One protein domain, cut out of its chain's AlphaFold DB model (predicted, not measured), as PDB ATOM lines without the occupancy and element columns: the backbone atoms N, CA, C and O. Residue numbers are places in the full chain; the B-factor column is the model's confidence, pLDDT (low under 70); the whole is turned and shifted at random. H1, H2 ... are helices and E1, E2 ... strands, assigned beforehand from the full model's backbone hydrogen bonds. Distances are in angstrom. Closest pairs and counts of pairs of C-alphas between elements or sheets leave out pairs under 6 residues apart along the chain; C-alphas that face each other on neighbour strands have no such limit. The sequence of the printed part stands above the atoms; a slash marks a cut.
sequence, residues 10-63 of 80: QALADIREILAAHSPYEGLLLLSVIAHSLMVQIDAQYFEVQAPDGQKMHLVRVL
ATOM      1  N   GLN A  10      38.541 140.552  21.427       68.44
ATOM      2  CA  GLN A  10      38.763 139.109  21.471       68.44
ATOM      3  C   GLN A  10      37.544 138.356  20.937       68.44
ATOM      4  O   GLN A  10      37.679 137.559  20.013       68.44
ATOM      5  N   ALA A  11      36.343 138.697  21.408       65.12
ATOM      6  CA  ALA A  11      35.104 138.112  20.897       65.12
ATOM      7  C   ALA A  11      34.936 138.323  19.379       65.12
ATOM      8  O   ALA A  11      34.449 137.445  18.668       65.12
ATOM      9  N   LEU A  12      35.370 139.472  18.849       70.81
ATOM     10  CA  LEU A  12      35.380 139.725  17.404       70.81
ATOM     11  C   LEU A  12      36.382 138.850  16.641       70.81
ATOM     12  O   LEU A  12      36.093 138.458  15.507       70.81
ATOM     13  N   ALA A  13      37.553 138.582  17.220       72.25
ATOM     14  CA  ALA A  13      38.541 137.683  16.635       72.25
ATOM     15  C   ALA A  13      38.012 136.242  16.602       72.25
ATOM     16  O   ALA A  13      38.054 135.611  15.545       72.25
ATOM     17  N   ASP A  14      37.404 135.788  17.698       69.38
ATOM     18  CA  ASP A  14      36.832 134.447  17.823       69.38
ATOM     19  C   ASP A  14      35.683 134.241  16.818       69.38
ATOM     20  O   ASP A  14      35.652 133.251  16.087       69.38
ATOM     21  N   ILE A  15      34.774 135.217  16.682       69.38
ATOM     22  CA  ILE A  15      33.696 135.169  15.677       69.38
ATOM     23  C   ILE A  15      34.275 135.104  14.260       69.38
ATOM     24  O   ILE A  15      33.775 134.351  13.427       69.38
ATOM     25  N   ARG A  16      35.333 135.865  13.954       72.50
ATOM     26  CA  ARG A  16      35.972 135.823  12.628       72.50
ATOM     27  C   ARG A  16      36.601 134.469  12.326       72.50
ATOM     28  O   ARG A  16      36.471 134.006  11.196       72.50
ATOM     29  N   GLU A  17      37.269 133.858  13.298       71.94
ATOM     30  CA  GLU A  17      37.881 132.537  13.142       71.94
ATOM     31  C   GLU A  17      36.819 131.464  12.893       71.94
ATOM     32  O   GLU A  17      36.925 130.697  11.935       71.94
ATOM     33  N   ILE A  18      35.735 131.491  13.673       68.50
ATOM     34  CA  ILE A  18      34.593 130.598  13.482       68.50
ATOM     35  C   ILE A  18      34.010 130.782  12.075       68.50
ATOM     36  O   ILE A  18      33.817 129.805  11.359       68.50
ATOM     37  N   LEU A  19      33.774 132.017  11.628       69.19
ATOM     38  CA  LEU A  19      33.210 132.283  10.299       69.19
ATOM     39  C   LEU A  19      34.138 131.864   9.153       69.19
ATOM     40  O   LEU A  19      33.649 131.427   8.114       69.19
ATOM     41  N   ALA A  20      35.457 131.975   9.327       72.62
ATOM     42  CA  ALA A  20      36.437 131.570   8.322       72.62
ATOM     43  C   ALA A  20      36.482 130.047   8.102       72.62
ATOM     44  O   ALA A  20      36.880 129.602   7.027       72.62
ATOM     45  N   ALA A  21      36.056 129.258   9.094       74.94
ATOM     46  CA  ALA A  21      35.975 127.800   9.001       74.94
ATOM     47  C   ALA A  21      34.725 127.291   8.252       74.94
ATOM     48  O   ALA A  21      34.627 126.095   7.981       74.94
ATOM     49  N   HIS A  22      33.781 128.175   7.909       73.44
ATOM     50  CA  HIS A  22      32.494 127.812   7.317       73.44
ATOM     51  C   HIS A  22      32.357 128.330   5.885       73.44
ATOM     52  O   HIS A  22      32.972 129.325   5.492       73.44
ATOM     53  N   SER A  23      31.499 127.686   5.086       76.38
ATOM     54  CA  SER A  23      31.104 128.274   3.806       76.38
ATOM     55  C   SER A  23      30.391 129.622   4.035       76.38
ATOM     56  O   SER A  23      29.781 129.829   5.086       76.38
ATOM     57  N   PRO A  24      30.402 130.558   3.065       72.56
ATOM     58  CA  PRO A  24      29.804 131.885   3.248       72.56
ATOM     59  C   PRO A  24      28.333 131.853   3.690       72.56
ATOM     60  O   PRO A  24      27.899 132.697   4.471       72.56
ATOM     61  N   TYR A  25      27.566 130.865   3.216       71.06
ATOM     62  CA  TYR A  25      26.163 130.678   3.591       71.06
ATOM     63  C   TYR A  25      26.001 130.150   5.021       71.06
ATOM     64  O   TYR A  25      25.162 130.651   5.767       71.06
ATOM     65  N   GLU A  26      26.819 129.179   5.424       67.62
ATOM     66  CA  GLU A  26      26.818 128.649   6.792       67.62
ATOM     67  C   GLU A  26      27.286 129.698   7.803       67.62
ATOM     68  O   GLU A  26      26.681 129.838   8.864       67.62
ATOM     69  N   GLY A  27      28.292 130.503   7.449       72.56
ATOM     70  CA  GLY A  27      28.765 131.605   8.282       72.56
ATOM     71  C   GLY A  27      27.668 132.637   8.568       72.56
ATOM     72  O   GLY A  27      27.500 133.057   9.710       72.56
ATOM     73  N   LEU A  28      26.863 133.004   7.563       73.12
ATOM     74  CA  LEU A  28      25.732 133.930   7.732       73.12
ATOM     75  C   LEU A  28      24.624 133.366   8.635       73.12
ATOM     76  O   LEU A  28      24.052 134.107   9.441       73.12
ATOM     77  N   LEU A  29      24.332 132.066   8.533       72.06
ATOM     78  CA  LEU A  29      23.387 131.391   9.429       72.06
ATOM     79  C   LEU A  29      23.901 131.395  10.871       72.06
ATOM     80  O   LEU A  29      23.156 131.738  11.788       72.06
ATOM     81  N   LEU A  30      25.186 131.097  11.065       71.75
ATOM     82  CA  LEU A  30      25.824 131.107  12.378       71.75
ATOM     83  C   LEU A  30      25.781 132.496  13.023       71.75
ATOM     84  O   LEU A  30      25.388 132.630  14.179       71.75
ATOM     85  N   LEU A  31      26.124 133.533  12.254       71.38
ATOM     86  CA  LEU A  31      26.061 134.937  12.671       71.38
ATOM     87  C   LEU A  31      24.649 135.336  13.101       71.38
ATOM     88  O   LEU A  31      24.483 136.033  14.099       71.38
ATOM     89  N   SER A  32      23.635 134.869  12.369       69.62
ATOM     90  CA  SER A  32      22.229 135.136  12.681       69.62
ATOM     91  C   SER A  32      21.818 134.505  14.012       69.62
ATOM     92  O   SER A  32      21.144 135.155  14.807       69.62
ATOM     93  N   VAL A  33      22.268 133.277  14.292       69.94
ATOM     94  CA  VAL A  33      22.015 132.603  15.575       69.94
ATOM     95  C   VAL A  33      22.740 133.310  16.717       69.94
ATOM     96  O   VAL A  33      22.104 133.619  17.715       69.94
ATOM     97  N   ILE A  34      24.026 133.648  16.560       70.94
ATOM     98  CA  ILE A  34      24.800 134.382  17.580       70.94
ATOM     99  C   ILE A  34      24.141 135.729  17.892       70.94
ATOM    100  O   ILE A  34      23.948 136.069  19.057       70.94
ATOM    101  N   ALA A  35      23.761 136.489  16.862       69.62
ATOM    102  CA  ALA A  35      23.112 137.784  17.032       69.62
ATOM    103  C   ALA A  35      21.762 137.658  17.748       69.62
ATOM    104  O   ALA A  35      21.466 138.451  18.643       69.62
ATOM    105  N   HIS A  36      20.960 136.649  17.393       65.75
ATOM    106  CA  HIS A  36      19.697 136.378  18.075       65.75
ATOM    107  C   HIS A  36      19.931 135.968  19.533       65.75
ATOM    108  O   HIS A  36      19.243 136.461  20.423       65.75
ATOM    109  N   SER A  37      20.953 135.154  19.798       62.16
ATOM    110  CA  SER A  37      21.292 134.730  21.152       62.16
ATOM    111  C   SER A  37      21.738 135.877  22.048       62.16
ATOM    112  O   SER A  37      21.267 136.000  23.178       62.16
ATOM    113  N   LEU A  38      22.578 136.772  21.525       64.31
ATOM    114  CA  LEU A  38      23.008 137.981  22.229       64.31
ATOM    115  C   LEU A  38      21.845 138.947  22.488       64.31
ATOM    116  O   LEU A  38      21.799 139.581  23.539       64.31
ATOM    117  N   MET A  39      20.901 139.058  21.547       59.81
ATOM    118  CA  MET A  39      19.730 139.929  21.687       59.81
ATOM    119  C   MET A  39      18.734 139.409  22.734       59.81
ATOM    120  O   MET A  39      18.070 140.215  23.383       59.81
ATOM    121  N   VAL A  40      18.637 138.088  22.901       60.94
ATOM    122  CA  VAL A  40      17.667 137.426  23.793       60.94
ATOM    123  C   VAL A  40      18.315 136.936  25.106       60.94
ATOM    124  O   VAL A  40      17.627 136.363  25.931       60.94
ATOM    125  N   GLN A  41      19.612 137.198  25.341       57.22
ATOM    126  CA  GLN A  41      20.379 136.732  26.520       57.22
ATOM    127  C   GLN A  41      20.300 135.214  26.765       57.22
ATOM    128  O   GLN A  41      20.314 134.747  27.897       57.22
ATOM    129  N   ILE A  42      20.268 134.424  25.694       58.66
ATOM    130  CA  ILE A  42      20.261 132.961  25.789       58.66
ATOM    131  C   ILE A  42      21.686 132.409  25.707       58.66
ATOM    132  O   ILE A  42      22.458 132.761  24.810       58.66
ATOM    133  N   ASP A  43      22.022 131.501  26.620       60.38
ATOM    134  CA  ASP A  43      23.266 130.742  26.544       60.38
ATOM    135  C   ASP A  43      23.208 129.786  25.345       60.38
ATOM    136  O   ASP A  43      22.222 129.083  25.126       60.38
ATOM    137  N   ALA A  44      24.278 129.717  24.555       63.62
ATOM    138  CA  ALA A  44      24.381 128.784  23.438       63.62
ATOM    139  C   ALA A  44      25.672 127.970  23.535       63.62
ATOM    140  O   ALA A  44      26.746 128.509  23.798       63.62
ATOM    141  N   GLN A  45      25.570 126.663  23.305       62.66
ATOM    142  CA  GLN A  45      26.706 125.747  23.239       62.66
ATOM    143  C   GLN A  45      26.949 125.320  21.793       62.66
ATOM    144  O   GLN A  45      26.022 124.912  21.090       62.66
ATOM    145  N   TYR A  46      28.208 125.396  21.374       67.94
ATOM    146  CA  TYR A  46      28.664 124.993  20.050       67.94
ATOM    147  C   TYR A  46      29.364 123.637  20.115       67.94
ATOM    148  O   TYR A  46      30.231 123.422  20.960       67.94
ATOM    149  N   PHE A  47      29.004 122.738  19.201       73.12
ATOM    150  CA  PHE A  47      29.578 121.401  19.088       73.12
ATOM    151  C   PHE A  47      30.063 121.152  17.666       73.12
ATOM    152  O   PHE A  47      29.326 121.385  16.710       73.12
ATOM    153  N   GLU A  48      31.273 120.618  17.529       72.50
ATOM    154  CA  GLU A  48      31.711 119.965  16.296       72.50
ATOM    155  C   GLU A  48      31.430 118.465  16.439       72.50
ATOM    156  O   GLU A  48      31.941 117.813  17.351       72.50
ATOM    157  N   VAL A  49      30.577 117.920  15.574       78.50
ATOM    158  CA  VAL A  49      30.212 116.499  15.570       78.50
ATOM    159  C   VAL A  49      30.508 115.875  14.213       78.50
ATOM    160  O   VAL A  49      30.443 116.540  13.182       78.50
ATOM    161  N   GLN A  50      30.820 114.582  14.197       81.75
ATOM    162  CA  GLN A  50      31.001 113.834  12.958       81.75
ATOM    163  C   GLN A  50      29.707 113.102  12.596       81.75
ATOM    164  O   GLN A  50      29.181 112.309  13.377       81.75
ATOM    165  N   ALA A  51      29.190 113.399  11.413       78.62
ATOM    166  CA  ALA A  51      28.031 112.775  10.811       78.62
ATOM    167  C   ALA A  51      28.314 111.307  10.424       78.62
ATOM    168  O   ALA A  51      29.477 110.925  10.263       78.62
ATOM    169  N   PRO A  52      27.276 110.468  10.238       78.38
ATOM    170  CA  PRO A  52      27.446 109.047   9.905       78.38
ATOM    171  C   PRO A  52      28.177 108.786   8.581       78.38
ATOM    172  O   PRO A  52      28.769 107.728   8.399       78.38
ATOM    173  N   ASP A  53      28.133 109.744   7.658       88.19
ATOM    174  CA  ASP A  53      28.844 109.733   6.377       88.19
ATOM    175  C   ASP A  53      30.294 110.255   6.485       88.19
ATOM    176  O   ASP A  53      31.004 110.347   5.484       88.19
ATOM    177  N   GLY A  54      30.753 110.573   7.699       82.56
ATOM    178  CA  GLY A  54      32.088 111.093   7.989       82.56
ATOM    179  C   GLY A  54      32.215 112.613   7.878       82.56
ATOM    180  O   GLY A  54      33.279 113.144   8.212       82.56
ATOM    181  N   GLN A  55      31.162 113.323   7.458       79.12
ATOM    182  CA  GLN A  55      31.170 114.781   7.340       79.12
ATOM    183  C   GLN A  55      31.238 115.448   8.724       79.12
ATOM    184  O   GLN A  55      30.587 115.014   9.669       79.12
ATOM    185  N   LYS A  56      32.019 116.523   8.867       73.44
ATOM    186  CA  LYS A  56      31.980 117.358  10.077       73.44
ATOM    187  C   LYS A  56      30.768 118.288  10.015       73.44
ATOM    188  O   LYS A  56      30.599 118.997   9.030       73.44
ATOM    189  N   MET A  57      29.944 118.282  11.057       74.62
ATOM    190  CA  MET A  57      28.794 119.166  11.228       74.62
ATOM    191  C   MET A  57      28.951 120.006  12.494       74.62
ATOM    192  O   MET A  57      29.381 119.511  13.536       74.62
ATOM    193  N   HIS A  58      28.531 121.265  12.416       68.88
ATOM    194  CA  HIS A  58      28.457 122.160  13.563       68.88
ATOM    195  C   HIS A  58      27.022 122.196  14.092       68.88
ATOM    196  O   HIS A  58      26.092 122.572  13.378       68.88
ATOM    197  N   LEU A  59      26.833 121.792  15.347       68.88
ATOM    198  CA  LEU A  59      25.548 121.842  16.040       68.88
ATOM    199  C   LEU A  59      25.555 122.978  17.057       68.88
ATOM    200  O   LEU A  59      26.457 123.076  17.888       68.88
ATOM    201  N   VAL A  60      24.513 123.804  17.013       65.31
ATOM    202  CA  VAL A  60      24.286 124.864  17.997       65.31
ATOM    203  C   VAL A  60      23.131 124.445  18.888       65.31
ATOM    204  O   VAL A  60      22.000 124.289  18.426       65.31
ATOM    205  N   ARG A  61      23.410 124.251  20.175       66.06
ATOM    206  CA  ARG A  61      22.379 124.029  21.186       66.06
ATOM    207  C   ARG A  61      22.119 125.339  21.905       66.06
ATOM    208  O   ARG A  61      22.949 125.785  22.688       66.06
ATOM    209  N   VAL A  62      20.947 125.915  21.677       65.69
ATOM    210  CA  VAL A  62      20.437 126.992  22.526       65.69
ATOM    211  C   VAL A  62      20.022 126.375  23.858       65.69
ATOM    212  O   VAL A  62      19.192 125.461  23.895       65.69
ATOM    213  N   LEU A  63      20.636 126.825  24.946       63.28
ATOM    214  CA  LEU A  63      20.164 126.532  26.285       63.28
ATOM    215  C   LEU A  63      19.038 127.526  26.579       63.28
ATOM    216  O   LEU A  63      19.252 128.733  26.457       63.28
TER     217      LEU A  63
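AT A GLANCE: This is residues 10 to 63 of the 80 residues of an uncharacterized protein of Salmonella enterica subsp. enterica serovar Ank (UniProt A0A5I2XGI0). Two hairpins follow each other: a helical hairpin of H1 and the longer H2, then a two-stranded hairpin of E1 and E2, with H2 set loosely over the strands and H1 packed beside part of H2, away from them. The turn of the strand hairpin, at Asp 53, and the last turn of H2, at Met 39, make the two ends of the longest dimension. The printed part has 54 residues, with two named helices and two named strands in the order H1, H2, E1, E2, and a sheet in the order E1 - E2, antiparallel. The class is mixed, helices and strands. The whole is only just compact, close to loose, with a radius of gyration of the C-alphas of 11.8 A and spans of 35 by 23 by 19 A.

HOW THE PARTS SIT: H1, residues 10 to 20, and H2, residues 24 to 40, form a helical hairpin. They touch, H2 with residues 27 to 31 alone, and their closest C-alphas are those of Leu 19 and Gly 27, 4.9 A apart. They run opposite ways at a shallow tilt of 33 degrees, only just short of steep. In both helices every O i to N i+4 pair is within hydrogen-bond range. E1, residues 44 to 50, and E2, residues 56 to 62, are antiparallel neighbours and a hairpin, with 157 degrees between their directions. N 45 and O 61 are 2.8 A apart and N 59 and O 47 are 2.9 A apart, both within hydrogen-bond range. The closest C-alphas of H2 and E1 are those of Ser 37 and Ala 44, 7.1 A apart. Those of H2 and E2 are of Ser 37 and Val 62, 7.9 A apart. H1 is apart from E1 and from E2.

IN THESE COORDINATES: H1 begins with C-alpha 10 at (38.763, 139.109, 21.471) and measures 15.3 A from first to last C-alpha. H2 begins with C-alpha 24 at (29.804, 131.885, 3.248) and measures 24.5 A. E1 measures 19.4 A, and E2, at 19.5 A, ends with C-alpha 62 at (20.437, 126.992, 22.526).

THE WHOLE: The two C-alphas farthest apart are those of Met 39 and Asp 53, 35.1 A. The printed part has no cut, and the links H1 to H2, H2 to E1 and E1 to E2 are tight. The mean pLDDT of the printed part is 70.2, and 27 residues are under 70, among them residues 35 to 46 and 58 to 63.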